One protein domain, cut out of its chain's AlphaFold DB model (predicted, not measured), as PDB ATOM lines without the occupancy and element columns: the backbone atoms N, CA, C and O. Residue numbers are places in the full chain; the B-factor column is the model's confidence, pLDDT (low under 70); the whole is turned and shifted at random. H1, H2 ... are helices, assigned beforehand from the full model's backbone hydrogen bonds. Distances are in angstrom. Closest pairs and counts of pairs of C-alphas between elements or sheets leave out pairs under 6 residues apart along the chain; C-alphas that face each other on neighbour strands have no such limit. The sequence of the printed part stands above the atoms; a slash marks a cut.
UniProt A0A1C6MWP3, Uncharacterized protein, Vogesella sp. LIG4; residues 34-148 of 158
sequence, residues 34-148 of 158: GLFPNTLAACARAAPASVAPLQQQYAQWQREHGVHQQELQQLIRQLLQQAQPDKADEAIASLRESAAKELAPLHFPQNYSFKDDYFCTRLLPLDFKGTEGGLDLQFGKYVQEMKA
ATOM      1  N   GLY A  34     -22.140  29.438  81.939       95.56
ATOM      2  CA  GLY A  34     -21.377  28.773  82.995       95.56
ATOM      3  C   GLY A  34     -20.807  29.741  84.033       95.56
ATOM      4  O   GLY A  34     -20.725  29.406  85.215       95.56
ATOM      5  N   LEU A  35     -20.450  30.959  83.619       96.38
ATOM      6  CA  LEU A  35     -19.791  31.947  84.477       96.38
ATOM      7  C   LEU A  35     -20.773  32.759  85.339       96.38
ATOM      8  O   LEU A  35     -20.465  33.079  86.493       96.38
ATOM      9  N   PHE A  36     -21.953  33.094  84.809       96.62
ATOM     10  CA  PHE A  36     -22.898  34.006  85.458       96.62
ATOM     11  C   PHE A  36     -23.371  33.566  86.857       96.62
ATOM     12  O   PHE A  36     -23.423  34.429  87.735       96.62
ATOM     13  N   PRO A  37     -23.674  32.280  87.144       95.94
ATOM     14  CA  PRO A  37     -24.157  31.869  88.465       95.94
ATOM     15  C   PRO A  37     -23.211  32.241  89.616       95.94
ATOM     16  O   PRO A  37     -23.656  32.743  90.650       95.94
ATOM     17  N   ASN A  38     -21.902  32.061  89.428       95.62
ATOM     18  CA  ASN A  38     -20.905  32.394  90.448       95.62
ATOM     19  C   ASN A  38     -20.724  33.909  90.589       95.62
ATOM     20  O   ASN A  38     -20.640  34.418  91.709       95.62
ATOM     21  N   THR A  39     -20.725  34.642  89.472       95.44
ATOM     22  CA  THR A  39     -20.682  36.111  89.483       95.44
ATOM     23  C   THR A  39     -21.905  36.690  90.198       95.44
ATOM     24  O   THR A  39     -21.769  37.568  91.051       95.44
ATOM     25  N   LEU A  40     -23.096  36.140  89.949       95.62
ATOM     26  CA  LEU A  40     -24.323  36.531  90.634       95.62
ATOM     27  C   LEU A  40     -24.262  36.212  92.133       95.62
ATOM     28  O   LEU A  40     -24.672  37.038  92.947       95.62
ATOM     29  N   ALA A  41     -23.710  35.059  92.522       93.94
ATOM     30  CA  ALA A  41     -23.510  34.711  93.928       93.94
ATOM     31  C   ALA A  41     -22.536  35.671  94.635       93.94
ATOM     32  O   ALA A  41     -22.730  35.995  95.810       93.94
ATOM     33  N   ALA A  42     -21.503  36.159  93.941       93.31
ATOM     34  CA  ALA A  42     -20.629  37.211  94.456       93.31
ATOM     35  C   ALA A  42     -21.376  38.546  94.610       93.31
ATOM     36  O   ALA A  42     -21.286  39.181  95.664       93.31
ATOM     37  N   CYS A  43     -22.191  38.922  93.623       94.25
ATOM     38  CA  CYS A  43     -23.045  40.104  93.709       94.25
ATOM     39  C   CYS A  43     -24.103  40.010  94.811       94.25
ATOM     40  O   CYS A  43     -24.384  41.011  95.459       94.25
ATOM     41  N   ALA A  44     -24.625  38.823  95.113       94.00
ATOM     42  CA  ALA A  44     -25.552  38.626  96.223       94.00
ATOM     43  C   ALA A  44     -24.925  38.951  97.588       94.00
ATOM     44  O   ALA A  44     -25.638  39.370  98.494       94.00
ATOM     45  N   ARG A  45     -23.603  38.784  97.738       91.44
ATOM     46  CA  ARG A  45     -22.879  39.136  98.971       91.44
ATOM     47  C   ARG A  45     -22.549  40.625  99.050       91.44
ATOM     48  O   ARG A  45     -22.662  41.204 100.122       91.44
ATOM     49  N   ALA A  46     -22.128  41.226  97.937       90.88
ATOM     50  CA  ALA A  46     -21.680  42.619  97.906       90.88
ATOM     51  C   ALA A  46     -22.828  43.631  97.744       90.88
ATOM     52  O   ALA A  46     -22.799  44.703  98.335       90.88
ATOM     53  N   ALA A  47     -23.843  43.286  96.949       93.19
ATOM     54  CA  ALA A  47     -24.942  44.162  96.560       93.19
ATOM     55  C   ALA A  47     -26.263  43.372  96.422       93.19
ATOM     56  O   ALA A  47     -26.756  43.191  95.304       93.19
ATOM     57  N   PRO A  48     -26.882  42.906  97.525       94.31
ATOM     58  CA  PRO A  48     -28.056  42.025  97.474       94.31
ATOM     59  C   PRO A  48     -29.223  42.572  96.633       94.31
ATOM     60  O   PRO A  48     -29.887  41.821  95.922       94.31
ATOM     61  N   ALA A  49     -29.440  43.893  96.653       95.50
ATOM     62  CA  ALA A  49     -30.496  44.554  95.885       95.50
ATOM     63  C   ALA A  49     -30.306  44.464  94.355       95.50
ATOM     64  O   ALA A  49     -31.266  44.639  93.609       95.50
ATOM     65  N   SER A  50     -29.091  44.166  93.877       95.00
ATOM     66  CA  SER A  50     -28.790  44.015  92.446       95.00
ATOM     67  C   SER A  50     -29.193  42.653  91.871       95.00
ATOM     68  O   SER A  50     -29.341  42.533  90.658       95.00
ATOM     69  N   VAL A  51     -29.418  41.633  92.710       95.88
ATOM     70  CA  VAL A  51     -29.595  40.238  92.263       95.88
ATOM     71  C   VAL A  51     -30.810  40.071  91.354       95.88
ATOM     72  O   VAL A  51     -30.676  39.535  90.256       95.88
ATOM     73  N   ALA A  52     -31.986  40.542  91.778       97.31
ATOM     74  CA  ALA A  52     -33.203  40.400  90.979       97.31
ATOM     75  C   ALA A  52     -33.122  41.172  89.642       97.31
ATOM     76  O   ALA A  52     -33.406  40.567  88.604       97.31
ATOM     77  N   PRO A  53     -32.667  42.444  89.607       96.69
ATOM     78  CA  PRO A  53     -32.390  43.140  88.350       96.69
ATOM     79  C   PRO A  53     -31.396  42.407  87.439       96.69
ATOM     80  O   PRO A  53     -31.653  42.278  86.244       96.69
ATOM     81  N   LEU A  54     -30.287  41.890  87.981       96.88
ATOM     82  CA  LEU A  54     -29.278  41.164  87.204       96.88
ATOM     83  C   LEU A  54     -29.825  39.856  86.627       96.88
ATOM     84  O   LEU A  54     -29.573  39.546  85.468       96.88
ATOM     85  N   GLN A  55     -30.612  39.103  87.397       97.62
ATOM     86  CA  GLN A  55     -31.281  37.897  86.904       97.62
ATOM     87  C   GLN A  55     -32.265  38.210  85.775       97.62
ATOM     88  O   GLN A  55     -32.315  37.480  84.788       97.62
ATOM     89  N   GLN A  56     -33.033  39.298  85.897       97.00
ATOM     90  CA  GLN A  56     -33.951  39.739  84.846       97.00
ATOM     91  C   GLN A  56     -33.199  40.140  83.574       97.00
ATOM     92  O   GLN A  56     -33.591  39.720  82.485       97.00
ATOM     93  N   GLN A  57     -32.108  40.897  83.711       95.44
ATOM     94  CA  GLN A  57     -31.259  41.301  82.590       95.44
ATOM     95  C   GLN A  57     -30.612  40.098  81.910       95.44
ATOM     96  O   GLN A  57     -30.712  39.976  80.695       95.44
ATOM     97  N   TYR A  58     -30.036  39.170  82.675       96.69
ATOM     98  CA  TYR A  58     -29.486  37.932  82.128       96.69
ATOM     99  C   TYR A  58     -30.557  37.107  81.408       96.69
ATOM    100  O   TYR A  58     -30.325  36.629  80.304       96.69
ATOM    101  N   ALA A  59     -31.754  36.964  81.985       97.25
ATOM    102  CA  ALA A  59     -32.839  36.221  81.349       97.25
ATOM    103  C   ALA A  59     -33.317  36.884  80.048       97.25
ATOM    104  O   ALA A  59     -33.663  36.184  79.096       97.25
ATOM    105  N   GLN A  60     -33.353  38.218  79.996       95.69
ATOM    106  CA  GLN A  60     -33.650  38.953  78.770       95.69
ATOM    107  C   GLN A  60     -32.546  38.751  77.729       95.69
ATOM    108  O   GLN A  60     -32.836  38.290  76.626       95.69
ATOM    109  N   TRP A  61     -31.292  39.001  78.111       95.25
ATOM    110  CA  TRP A  61     -30.123  38.795  77.263       95.25
ATOM    111  C   TRP A  61     -30.064  37.365  76.718       95.25
ATOM    112  O   TRP A  61     -29.843  37.171  75.528       95.25
ATOM    113  N   GLN A  62     -30.330  36.351  77.542       96.38
ATOM    114  CA  GLN A  62     -30.313  34.956  77.112       96.38
ATOM    115  C   GLN A  62     -31.341  34.706  76.005       96.38
ATOM    116  O   GLN A  62     -31.014  34.051  75.020       96.38
ATOM    117  N   ARG A  63     -32.566  35.236  76.145       95.94
ATOM    118  CA  ARG A  63     -33.634  35.076  75.143       95.94
ATOM    119  C   ARG A  63     -33.331  35.796  73.831       95.94
ATOM    120  O   ARG A  63     -33.674  35.271  72.780       95.94
ATOM    121  N   GLU A  64     -32.747  36.988  73.897       93.31
ATOM    122  CA  GLU A  64     -32.536  37.858  72.729       93.31
ATOM    123  C   GLU A  64     -31.192  37.603  72.029       93.31
ATOM    124  O   GLU A  64     -31.063  37.770  70.816       93.31
ATOM    125  N   HIS A  65     -30.181  37.187  72.787       93.62
ATOM    126  CA  HIS A  65     -28.802  37.091  72.325       93.62
ATOM    127  C   HIS A  65     -28.150  35.761  72.698       93.62
ATOM    128  O   HIS A  65     -27.631  35.088  71.812       93.62
ATOM    129  N   GLY A  66     -28.201  35.337  73.963       93.00
ATOM    130  CA  GLY A  66     -27.479  34.149  74.439       93.00
ATOM    131  C   GLY A  66     -27.791  32.863  73.660       93.00
ATOM    132  O   GLY A  66     -26.881  32.102  73.337       93.00
ATOM    133  N   VAL A  67     -29.050  32.655  73.253       95.75
ATOM    134  CA  VAL A  67     -29.463  31.508  72.413       95.75
ATOM    135  C   VAL A  67     -28.740  31.423  71.061       95.75
ATOM    136  O   VAL A  67     -28.649  30.338  70.490       95.75
ATOM    137  N   HIS A  68     -28.191  32.529  70.557       95.88
ATOM    138  CA  HIS A  68     -27.489  32.595  69.272       95.88
ATOM    139  C   HIS A  68     -25.991  32.283  69.369       95.88
ATOM    140  O   HIS A  68     -25.302  32.273  68.349       95.88
ATOM    141  N   GLN A  69     -25.454  32.010  70.562       95.12
ATOM    142  CA  GLN A  69     -24.013  31.821  70.743       95.12
ATOM    143  C   GLN A  69     -23.453  30.656  69.914       95.12
ATOM    144  O   GLN A  69     -22.422  30.796  69.258       95.12
ATOM    145  N   GLN A  70     -24.136  29.508  69.905       95.56
ATOM    146  CA  GLN A  70     -23.681  28.342  69.143       95.56
ATOM    147  C   GLN A  70     -23.677  28.618  67.635       95.56
ATOM    148  O   GLN A  70     -22.741  28.241  66.931       95.56
ATOM    149  N   GLU A  71     -24.711  29.297  67.146       96.38
ATOM    150  CA  GLU A  71     -24.826  29.702  65.748       96.38
ATOM    151  C   GLU A  71     -23.709  30.682  65.361       96.38
ATOM    152  O   GLU A  71     -23.043  30.498  64.343       96.38
ATOM    153  N   LEU A  72     -23.428  31.665  66.218       94.44
ATOM    154  CA  LEU A  72     -22.324  32.602  66.035       94.44
ATOM    155  C   LEU A  72     -20.974  31.876  65.934       94.44
ATOM    156  O   LEU A  72     -20.193  32.139  65.023       94.44
ATOM    157  N   GLN A  73     -20.713  30.907  66.817       95.31
ATOM    158  CA  GLN A  73     -19.486  30.102  66.782       95.31
ATOM    159  C   GLN A  73     -19.358  29.265  65.498       95.31
ATOM    160  O   GLN A  73     -18.244  29.058  65.011       95.31
ATOM    161  N   GLN A  74     -20.470  28.779  64.938       95.44
ATOM    162  CA  GLN A  74     -20.473  28.055  63.662       95.44
ATOM    163  C   GLN A  74     -20.123  28.977  62.489       95.44
ATOM    164  O   GLN A  74     -19.295  28.605  61.659       95.44
ATOM    165  N   LEU A  75     -20.692  30.186  62.452       93.00
ATOM    166  CA  LEU A  75     -20.373  31.191  61.432       93.00
ATOM    167  C   LEU A  75     -18.903  31.620  61.508       93.00
ATOM    168  O   LEU A  75     -18.220  31.670  60.487       93.00
ATOM    169  N   ILE A  76     -18.383  31.844  62.720       92.25
ATOM    170  CA  ILE A  76     -16.962  32.149  62.941       92.25
ATOM    171  C   ILE A  76     -16.077  31.005  62.444       92.25
ATOM    172  O   ILE A  76     -15.106  31.246  61.728       92.25
ATOM    173  N   ARG A  77     -16.416  29.750  62.766       92.81
ATOM    174  CA  ARG A  77     -15.679  28.587  62.257       92.81
ATOM    175  C   ARG A  77     -15.678  28.546  60.731       92.81
ATOM    176  O   ARG A  77     -14.622  28.308  60.155       92.81
ATOM    177  N   GLN A  78     -16.817  28.785  60.083       91.25
ATOM    178  CA  GLN A  78     -16.904  28.813  58.623       91.25
ATOM    179  C   GLN A  78     -15.989  29.894  58.028       91.25
ATOM    180  O   GLN A  78     -15.251  29.614  57.087       91.25
ATOM    181  N   LEU A  79     -15.988  31.102  58.600       88.38
ATOM    182  CA  LEU A  79     -15.102  32.192  58.177       88.38
ATOM    183  C   LEU A  79     -13.623  31.814  58.331       88.38
ATOM    184  O   LEU A  79     -12.829  32.000  57.408       88.38
ATOM    185  N   LEU A  80     -13.251  31.234  59.474       89.12
ATOM    186  CA  LEU A  80     -11.884  30.777  59.722       89.12
ATOM    187  C   LEU A  80     -11.474  29.659  58.761       89.12
ATOM    188  O   LEU A  80     -10.354  29.674  58.267       89.12
ATOM    189  N   GLN A  81     -12.376  28.726  58.447       90.50
ATOM    190  CA  GLN A  81     -12.122  27.657  57.480       90.50
ATOM    191  C   GLN A  81     -11.951  28.187  56.055       90.50
ATOM    192  O   GLN A  81     -11.118  27.669  55.323       90.50
ATOM    193  N   GLN A  82     -12.696  29.220  55.656       86.75
ATOM    194  CA  GLN A  82     -12.531  29.856  54.345       86.75
ATOM    195  C   GLN A  82     -11.197  30.609  54.237       86.75
ATOM    196  O   GLN A  82     -10.567  30.590  53.184       86.75
ATOM    197  N   ALA A  83     -10.759  31.257  55.320       85.12
ATOM    198  CA  ALA A  83      -9.533  32.051  55.332       85.12
ATOM    199  C   ALA A  83      -8.260  31.213  55.557       85.12
ATOM    200  O   ALA A  83      -7.230  31.475  54.939       85.12
ATOM    201  N   GLN A  84      -8.306  30.241  56.473       85.56
ATOM    202  CA  GLN A  84      -7.174  29.409  56.900       85.56
ATOM    203  C   GLN A  84      -7.646  27.981  57.261       85.56
ATOM    204  O   GLN A  84      -7.706  27.638  58.447       85.56
ATOM    205  N   PRO A  85      -7.953  27.127  56.263       87.75
ATOM    206  CA  PRO A  85      -8.529  25.796  56.483       87.75
ATOM    207  C   PRO A  85      -7.750  24.944  57.494       87.75
ATOM    208  O   PRO A  85      -8.343  24.358  58.398       87.75
ATOM    209  N   ASP A  86      -6.418  24.949  57.392       92.31
ATOM    210  CA  ASP A  86      -5.536  24.095  58.198       92.31
ATOM    211  C   ASP A  86      -5.321  24.603  59.633       92.31
ATOM    212  O   ASP A  86      -4.787  23.881  60.472       92.31
ATOM    213  N   LYS A  87      -5.713  25.851  59.927       91.12
ATOM    214  CA  LYS A  87      -5.489  26.504  61.230       91.12
ATOM    215  C   LYS A  87      -6.774  26.885  61.954       91.12
ATOM    216  O   LYS A  87      -6.710  27.419  63.058       91.12
ATOM    217  N   ALA A  88      -7.938  26.625  61.361       89.94
ATOM    218  CA  ALA A  88      -9.215  27.058  61.916       89.94
ATOM    219  C   ALA A  88      -9.445  26.523  63.341       89.94
ATOM    220  O   ALA A  88      -9.854  27.280  64.219       89.94
ATOM    221  N   ASP A  89      -9.130  25.253  63.602       92.12
ATOM    222  CA  ASP A  89      -9.302  24.669  64.937       92.12
ATOM    223  C   ASP A  89      -8.279  25.197  65.958       92.12
ATOM    224  O   ASP A  89      -8.643  25.428  67.113       92.12
ATOM    225  N   GLU A  90      -7.034  25.463  65.543       93.81
ATOM    226  CA  GLU A  90      -6.016  26.110  66.389       93.81
ATOM    227  C   GLU A  90      -6.446  27.537  66.766       93.81
ATOM    228  O   GLU A  90      -6.399  27.920  67.937       93.81
ATOM    229  N   ALA A  91      -6.950  28.303  65.795       91.00
ATOM    230  CA  ALA A  91      -7.472  29.644  66.023       91.00
ATOM    231  C   ALA A  91      -8.671  29.630  66.987       91.00
ATOM    232  O   ALA A  91      -8.711  30.420  67.926       91.00
ATOM    233  N   ILE A  92      -9.618  28.698  66.821       93.06
ATOM    234  CA  ILE A  92     -10.760  28.542  67.739       93.06
ATOM    235  C   ILE A  92     -10.292  28.185  69.153       93.06
ATOM    236  O   ILE A  92     -10.828  28.716  70.129       93.06
ATOM    237  N   ALA A  93      -9.304  27.297  69.288       93.94
ATOM    238  CA  ALA A  93      -8.738  26.952  70.589       93.94
ATOM    239  C   ALA A  93      -8.111  28.181  71.267       93.94
ATOM    240  O   ALA A  93      -8.399  28.444  72.436       93.94
ATOM    241  N   SER A  94      -7.346  28.978  70.517       92.00
ATOM    242  CA  SER A  94      -6.753  30.225  71.007       92.00
ATOM    243  C   SER A  94      -7.811  31.259  71.417       92.00
ATOM    244  O   SER A  94      -7.683  31.883  72.472       92.00
ATOM    245  N   LEU A  95      -8.899  31.400  70.649       91.94
ATOM    246  CA  LEU A  95     -10.012  32.292  70.995       91.94
ATOM    247  C   LEU A  95     -10.693  31.875  72.304       91.94
ATOM    248  O   LEU A  95     -10.938  32.721  73.160       91.94
ATOM    249  N   ARG A  96     -10.952  30.574  72.492       94.12
ATOM    250  CA  ARG A  96     -11.517  30.032  73.741       94.12
ATOM    251  C   ARG A  96     -10.605  30.277  74.934       94.12
ATOM    252  O   ARG A  96     -11.071  30.701  75.987       94.12
ATOM    253  N   GLU A  97      -9.311  30.017  74.769       93.19
ATOM    254  CA  GLU A  97      -8.323  30.244  75.819       93.19
ATOM    255  C   GLU A  97      -8.249  31.726  76.206       93.19
ATOM    256  O   GLU A  97      -8.284  32.052  77.392       93.19
ATOM    257  N   SER A  98      -8.219  32.619  75.216       90.06
ATOM    258  CA  SER A  98      -8.181  34.069  75.434       90.06
ATOM    259  C   SER A  98      -9.463  34.563  76.110       90.06
ATOM    260  O   SER A  98      -9.400  35.293  77.095       90.06
ATOM    261  N   ALA A  99     -10.639  34.101  75.668       91.62
ATOM    262  CA  ALA A  99     -11.908  34.437  76.314       91.62
ATOM    263  C   ALA A  99     -11.926  34.011  77.794       91.62
ATOM    264  O   ALA A  99     -12.353  34.777  78.656       91.62
ATOM    265  N   ALA A 100     -11.409  32.820  78.106       91.56
ATOM    266  CA  ALA A 100     -11.351  32.311  79.472       91.56
ATOM    267  C   ALA A 100     -10.310  33.024  80.354       91.56
ATOM    268  O   ALA A 100     -10.547  33.210  81.546       91.56
ATOM    269  N   LYS A 101      -9.151  33.403  79.800       90.56
ATOM    270  CA  LYS A 101      -8.044  33.999  80.570       90.56
ATOM    271  C   LYS A 101      -8.104  35.517  80.667       90.56
ATOM    272  O   LYS A 101      -7.636  36.065  81.660       90.56
ATOM    273  N   GLU A 102      -8.657  36.184  79.661       88.44
ATOM    274  CA  GLU A 102      -8.612  37.642  79.544       88.44
ATOM    275  C   GLU A 102      -9.989  38.267  79.766       88.44
ATOM    276  O   GLU A 102     -10.115  39.169  80.589       88.44
ATOM    277  N   LEU A 103     -11.040  37.764  79.108       89.44
ATOM    278  CA  LEU A 103     -12.379  38.355  79.228       89.44
ATOM    279  C   LEU A 103     -13.120  37.900  80.485       89.44
ATOM    280  O   LEU A 103     -13.668  38.731  81.213       89.44
ATOM    281  N   ALA A 104     -13.145  36.593  80.756       92.00
ATOM    282  CA  ALA A 104     -13.921  36.042  81.864       92.00
ATOM    283  C   ALA A 104     -13.557  36.669  83.222       92.00
ATOM    284  O   ALA A 104     -14.476  37.058  83.939       92.00
ATOM    285  N   PRO A 105     -12.273  36.867  83.590       90.56
ATOM    286  CA  PRO A 105     -11.939  37.469  84.881       90.56
ATOM    287  C   PRO A 105     -12.369  38.935  85.018       90.56
ATOM    288  O   PRO A 105     -12.589  39.387  86.141       90.56
ATOM    289  N   LEU A 106     -12.477  39.667  83.904       88.81
ATOM    290  CA  LEU A 106     -12.841  41.086  83.890       88.81
ATOM    291  C   LEU A 106     -14.358  41.291  83.943       88.81
ATOM    292  O   LEU A 106     -14.839  42.133  84.697       88.81
ATOM    293  N   HIS A 107     -15.101  40.498  83.171       90.88
ATOM    294  CA  HIS A 107     -16.541  40.687  82.963       90.88
ATOM    295  C   HIS A 107     -17.406  39.734  83.797       90.88
ATOM    296  O   HIS A 107     -18.522  40.069  84.182       90.88
ATOM    297  N   PHE A 108     -16.877  38.560  84.147       94.25
ATOM    298  CA  PHE A 108     -17.561  37.553  84.961       94.25
ATOM    299  C   PHE A 108     -16.614  36.953  86.009       94.25
ATOM    300  O   PHE A 108     -16.307  35.753  85.981       94.25
ATOM    301  N   PRO A 109     -16.121  37.760  86.962       91.56
ATOM    302  CA  PRO A 109     -15.198  37.282  87.976       91.56
ATOM    303  C   PRO A 109     -15.833  36.158  88.810       91.56
ATOM    304  O   PRO A 109     -16.960  36.276  89.297       91.56
ATOM    305  N   GLN A 110     -15.093  35.058  88.976       86.94
ATOM    306  CA  GLN A 110     -15.601  33.829  89.602       86.94
ATOM    307  C   GLN A 110     -15.363  33.769  91.118       86.94
ATOM    308  O   GLN A 110     -16.191  33.243  91.852       86.94
ATOM    309  N   ASN A 111     -14.260  34.346  91.605       80.62
ATOM    310  CA  ASN A 111     -13.832  34.280  93.010       80.62
ATOM    311  C   ASN A 111     -13.458  35.665  93.546       80.62
ATOM    312  O   ASN A 111     -12.391  35.852  94.130       80.62
ATOM    313  N   TYR A 112     -14.304  36.662  93.293       78.44
ATOM    314  CA  TYR A 112     -14.000  38.046  93.643       78.44
ATOM    315  C   TYR A 112     -14.850  38.540  94.811       78.44
ATOM    316  O   TYR A 112     -16.037  38.224  94.927       78.44
ATOM    317  N   SER A 113     -14.220  39.322  95.684       80.94
ATOM    318  CA  SER A 113     -14.899  40.087  96.723       80.94
ATOM    319  C   SER A 113     -14.879  41.548  96.307       80.94
ATOM    320  O   SER A 113     -13.827  42.187  96.330       80.94
ATOM    321  N   PHE A 114     -16.033  42.067  95.902       83.44
ATOM    322  CA  PHE A 114     -16.157  43.468  95.518       83.44
ATOM    323  C   PHE A 114     -15.972  44.376  96.738       83.44
ATOM    324  O   PHE A 114     -16.394  44.035  97.844       83.44
ATOM    325  N   LYS A 115     -15.299  45.514  96.539       81.38
ATOM    326  CA  LYS A 115     -15.103  46.537  97.581       81.38
ATOM    327  C   LYS A 115     -16.310  47.469  97.720       81.38
ATOM    328  O   LYS A 115     -16.461  48.113  98.753       81.38
ATOM    329  N   ASP A 116     -17.139  47.523  96.686       87.81
ATOM    330  CA  ASP A 116     -18.352  48.323  96.564       87.81
ATOM    331  C   ASP A 116     -19.377  47.578  95.684       87.81
ATOM    332  O   ASP A 116     -19.147  46.442  95.254       87.81
ATOM    333  N   ASP A 117     -20.525  48.202  95.432       90.88
ATOM    334  CA  ASP A 117     -21.592  47.659  94.593       90.88
ATOM    335  C   ASP A 117     -21.478  48.062  93.112       90.88
ATOM    336  O   ASP A 117     -22.345  47.696  92.309       90.88
ATOM    337  N   TYR A 118     -20.425  48.790  92.719       92.44
ATOM    338  CA  TYR A 118     -20.321  49.418  91.401       92.44
ATOM    339  C   TYR A 118     -20.318  48.382  90.279       92.44
ATOM    340  O   TYR A 118     -21.037  48.522  89.290       92.44
ATOM    341  N   PHE A 119     -19.565  47.294  90.449       93.06
ATOM    342  CA  PHE A 119     -19.539  46.216  89.461       93.06
ATOM    343  C   PHE A 119     -20.942  45.639  89.214       93.06
ATOM    344  O   PHE A 119     -21.395  45.558  88.074       93.06
ATOM    345  N   CYS A 120     -21.656  45.297  90.288       93.94
ATOM    346  CA  CYS A 120     -22.949  44.618  90.214       93.94
ATOM    347  C   CYS A 120     -24.092  45.539  89.768       93.94
ATOM    348  O   CYS A 120     -25.056  45.081  89.161       93.94
ATOM    349  N   THR A 121     -24.011  46.837  90.069       93.38
ATOM    350  CA  THR A 121     -25.081  47.802  89.767       93.38
ATOM    351  C   THR A 121     -24.845  48.590  88.481       93.38
ATOM    352  O   THR A 121     -25.801  49.138  87.924       93.38
ATOM    353  N   ARG A 122     -23.598  48.655  87.990       91.31
ATOM    354  CA  ARG A 122     -23.215  49.439  86.806       91.31
ATOM    355  C   ARG A 122     -22.543  48.596  85.732       91.31
ATOM    356  O   ARG A 122     -23.083  48.544  84.638       91.31
ATOM    357  N   LEU A 123     -21.417  47.943  86.027       91.12
ATOM    358  CA  LEU A 123     -20.587  47.313  84.988       91.12
ATOM    359  C   LEU A 123     -21.243  46.086  84.354       91.12
ATOM    360  O   LEU A 123     -21.470  46.079  83.149       91.12
ATOM    361  N   LEU A 124     -21.620  45.088  85.153       92.69
ATOM    362  CA  LEU A 124     -22.237  43.867  84.629       92.69
ATOM    363  C   LEU A 124     -23.545  44.143  83.845       92.69
ATOM    364  O   LEU A 124     -23.747  43.554  82.784       92.69
ATOM    365  N   PRO A 125     -24.414  45.086  84.270       92.31
ATOM    366  CA  PRO A 125     -25.537  45.533  83.447       92.31
ATOM    367  C   PRO A 125     -25.170  46.137  82.082       92.31
ATOM    368  O   PRO A 125     -25.979  46.044  81.160       92.31
ATOM    369  N   LEU A 126     -24.013  46.799  81.941       91.06
ATOM    370  CA  LEU A 126     -23.570  47.359  80.655       91.06
ATOM    371  C   LEU A 126     -23.165  46.249  79.681       91.06
ATOM    372  O   LEU A 126     -23.523  46.334  78.506       91.06
ATOM    373  N   ASP A 127     -22.515  45.194  80.179       90.12
ATOM    374  CA  ASP A 127     -22.132  44.027  79.375       90.12
ATOM    375  C   ASP A 127     -23.370  43.344  78.757       90.12
ATOM    376  O   ASP A 127     -23.400  43.013  77.575       90.12
ATOM    377  N   PHE A 128     -24.464  43.208  79.515       89.00
ATOM    378  CA  PHE A 128     -25.703  42.636  78.969       89.00
ATOM    379  C   PHE A 128     -26.420  43.542  77.964       89.00
ATOM    380  O   PHE A 128     -27.146  43.042  77.106       89.00
ATOM    381  N   LYS A 129     -26.251  44.864  78.067       85.50
ATOM    382  CA  LYS A 129     -26.900  45.829  77.169       85.50
ATOM    383  C   LYS A 129     -26.136  46.042  75.863       85.50
ATOM    384  O   LYS A 129     -26.739  46.520  74.906       85.50
ATOM    385  N   GLY A 130     -24.842  45.722  75.814       72.88
ATOM    386  CA  GLY A 130     -23.985  46.012  74.659       72.88
ATOM    387  C   GLY A 130     -23.845  47.511  74.385       72.88
ATOM    388  O   GLY A 130     -23.860  47.953  73.241       72.88
ATOM    389  N   THR A 131     -23.789  48.321  75.444       67.75
ATOM    390  CA  THR A 131     -23.585  49.775  75.349       67.75
ATOM    391  C   THR A 131     -22.111  50.143  75.501       67.75
ATOM    392  O   THR A 131     -21.327  49.377  76.059       67.75
ATOM    393  N   GLU A 132     -21.747  51.343  75.048       65.31
ATOM    394  CA  GLU A 132     -20.386  51.881  75.129       65.31
ATOM    395  C   GLU A 132     -19.799  51.739  76.551       65.31
ATOM    396  O   GLU A 132     -20.415  52.151  77.536       65.31
ATOM    397  N   GLY A 133     -18.623  51.110  76.655       66.69
ATOM    398  CA  GLY A 133     -17.935  50.843  77.926       66.69
ATOM    399  C   GLY A 133     -18.181  49.462  78.553       66.69
ATOM    400  O   GLY A 133     -17.546  49.163  79.562       66.69
ATOM    401  N   GLY A 134     -19.051  48.627  77.972       73.56
ATOM    402  CA  GLY A 134     -19.230  47.216  78.339       73.56
ATOM    403  C   GLY A 134     -18.732  46.236  77.268       73.56
ATOM    404  O   GLY A 134     -18.371  46.618  76.152       73.56
ATOM    405  N   LEU A 135     -18.727  44.951  77.607       84.12
ATOM    406  CA  LEU A 135     -18.543  43.847  76.674       84.12
ATOM    407  C   LEU A 135     -19.802  43.704  75.817       84.12
ATOM    408  O   LEU A 135     -20.869  43.426  76.348       84.12
ATOM    409  N   ASP A 136     -19.702  43.873  74.501       85.19
ATOM    410  CA  ASP A 136     -20.881  43.740  73.644       85.19
ATOM    411  C   ASP A 136     -21.225  42.262  73.397       85.19
ATOM    412  O   ASP A 136     -20.648  41.594  72.534       85.19
ATOM    413  N   LEU A 137     -22.171  41.758  74.195       89.19
ATOM    414  CA  LEU A 137     -22.686  40.390  74.157       89.19
ATOM    415  C   LEU A 137     -23.923  40.230  73.248       89.19
ATOM    416  O   LEU A 137     -24.674  39.265  73.415       89.19
ATOM    417  N   GLN A 138     -24.178  41.138  72.298       89.38
ATOM    418  CA  GLN A 138     -25.346  41.089  71.403       89.38
ATOM    419  C   GLN A 138     -25.231  40.012  70.300       89.38
ATOM    420  O   GLN A 138     -25.362  40.288  69.107       89.38
ATOM    421  N   PHE A 139     -25.036  38.741  70.669       91.56
ATOM    422  CA  PHE A 139     -24.781  37.640  69.725       91.56
ATOM    423  C   PHE A 139     -25.834  37.502  68.620       91.56
ATOM    424  O   PHE A 139     -25.484  37.246  67.470       91.56
ATOM    425  N   GLY A 140     -27.115  37.718  68.938       89.31
ATOM    426  CA  GLY A 140     -28.192  37.683  67.940       89.31
ATOM    427  C   GLY A 140     -28.008  38.710  66.815       89.31
ATOM    428  O   GLY A 140     -28.265  38.401  65.653       89.31
ATOM    429  N   LYS A 141     -27.485  39.900  67.135       88.56
ATOM    430  CA  LYS A 141     -27.167  40.938  66.147       88.56
ATOM    431  C   LYS A 141     -25.978  40.517  65.279       88.56
ATOM    432  O   LYS A 141     -26.068  40.571  64.056       88.56
ATOM    433  N   TYR A 142     -24.919  39.990  65.891       88.56
ATOM    434  CA  TYR A 142     -23.737  39.524  65.158       88.56
ATOM    435  C   TYR A 142     -24.029  38.367  64.203       88.56
ATOM    436  O   TYR A 142     -23.478  38.323  63.105       88.56
ATOM    437  N   VAL A 143     -24.924  37.448  64.576       91.62
ATOM    438  CA  VAL A 143     -25.389  36.392  63.666       91.62
ATOM    439  C   VAL A 143     -26.034  36.990  62.418       91.62
ATOM    440  O   VAL A 143     -25.736  36.552  61.305       91.62
ATOM    441  N   GLN A 144     -26.912  37.983  62.578       90.56
ATOM    442  CA  GLN A 144     -27.578  38.634  61.446       90.56
ATOM    443  C   GLN A 144     -26.570  39.349  60.541       90.56
ATOM    444  O   GLN A 144     -26.616  39.181  59.321       90.56
ATOM    445  N   GLU A 145     -25.630  40.084  61.135       88.06
ATOM    446  CA  GLU A 145     -24.573  40.797  60.415       88.06
ATOM    447  C   GLU A 145     -23.663  39.834  59.635       88.06
ATOM    448  O   GLU A 145     -23.479  40.004  58.428       88.06
ATOM    449  N   MET A 146     -23.171  38.763  60.267       87.94
ATOM    450  CA  MET A 146     -22.307  37.782  59.598       87.94
ATOM    451  C   MET A 146     -23.021  37.034  58.474       87.94
ATOM    452  O   MET A 146     -22.431  36.812  57.417       87.94
ATOM    453  N   LYS A 147     -24.288  36.650  58.668       89.69
ATOM    454  CA  LYS A 147     -25.075  36.014  57.602       89.69
ATOM    455  C   LYS A 147     -25.241  36.939  56.403       89.69
ATOM    456  O   LYS A 147     -25.097  36.486  55.269       89.69
ATOM    457  N   ALA A 148     -25.522  38.220  56.642       86.38
ATOM    458  CA  ALA A 148     -25.637  39.204  55.573       86.38
ATOM    459  C   ALA A 148     -24.311  39.372  54.814       86.38
ATOM    460  O   ALA A 148     -24.313  39.443  53.586       86.38
TER     461      ALA A 148
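Overview. This is residues 34 to 148 of the 158 residues of an uncharacterized protein of Vogesella sp. LIG4 (UniProt A0A1C6MWP3). H4, the longest helix, forms with H3 a V-shaped hairpin that opens toward a small bundle of three helices, H1, H2 and H5, at the other end of an elongated body. H6 packs on H3, and H4 reaches back to H1 and H5, with its residues 93 to 99 standing free. The printed part has 115 residues with six named helices, H1 to H6 in order along the chain, and no named strand; its class is all helix. It is only just compact, close to loose, with a radius of gyration of the C-alphas of 15.9 A and spans of 48 by 26 by 23 A.

Arrangement. H4, residues 85 to 107, has a kink of 30 degrees near residue 100. Its residues 87 to 92 alone touch H3, residues 66 to 83, through residues 77 to 81 of H3; the closest C-alphas are those of Leu 80 and Ala 88, 5.1 A apart. The two form a helical hairpin at a steep tilt of 39 degrees, opposite ways. H6, residues 139 to 148, touches H3 at a steep tilt of 38 degrees, the same way, closest at the C-alphas of His 68 and Gly 140, 5.3 A. H4 and H6 are apart. H4 is close to but not clearly touching H5, residues 118 to 129, with the closest C-alphas, those of His 107 and Leu 124, 6.7 A apart. H5 touches H2, residues 48 to 64, at a shallow tilt of 10 degrees, the same way; the closest C-alphas are those of Ser 50 and Thr 121, 5.9 A. H1, residues 34 to 46, forms a helical hairpin with H2 at a shallow tilt of 22 degrees, with the C-alphas of Ala 44 and Val 51 closest at 5.9 A. Every O i to N i+4 pair is within hydrogen-bond range in H6; the counts are 7 of 9 in H1, 11 of 13 in H2, 12 of 14 in H3, 14 of 19 in H4 and 6 of 8 in H5.

Along the chain. H4 measures 31.4 A from C-alpha 85 at (-8.529, 25.796, 56.483) to C-alpha 107. H3 measures 26.3 A, H2 25.5 A and H1 20.4 A, with H1 beginning at C-alpha 34 (-21.377, 28.773, 82.995). H5 measures 16.1 A, and H6 14.3 A, ending at C-alpha 148 (-25.637, 39.204, 55.573).

Size, cuts and confidence. The two C-alphas farthest apart, those of Ala 49 and Asp 86, are 49.6 A apart. The printed part has no cut. The links H1 to H2, H2 to H3 and H3 to H4 are tight, those from H4 to H5 and H5 to H6 are short, and none is long. Mean pLDDT of the printed part is 90.8; residues 131 to 133 are under 70.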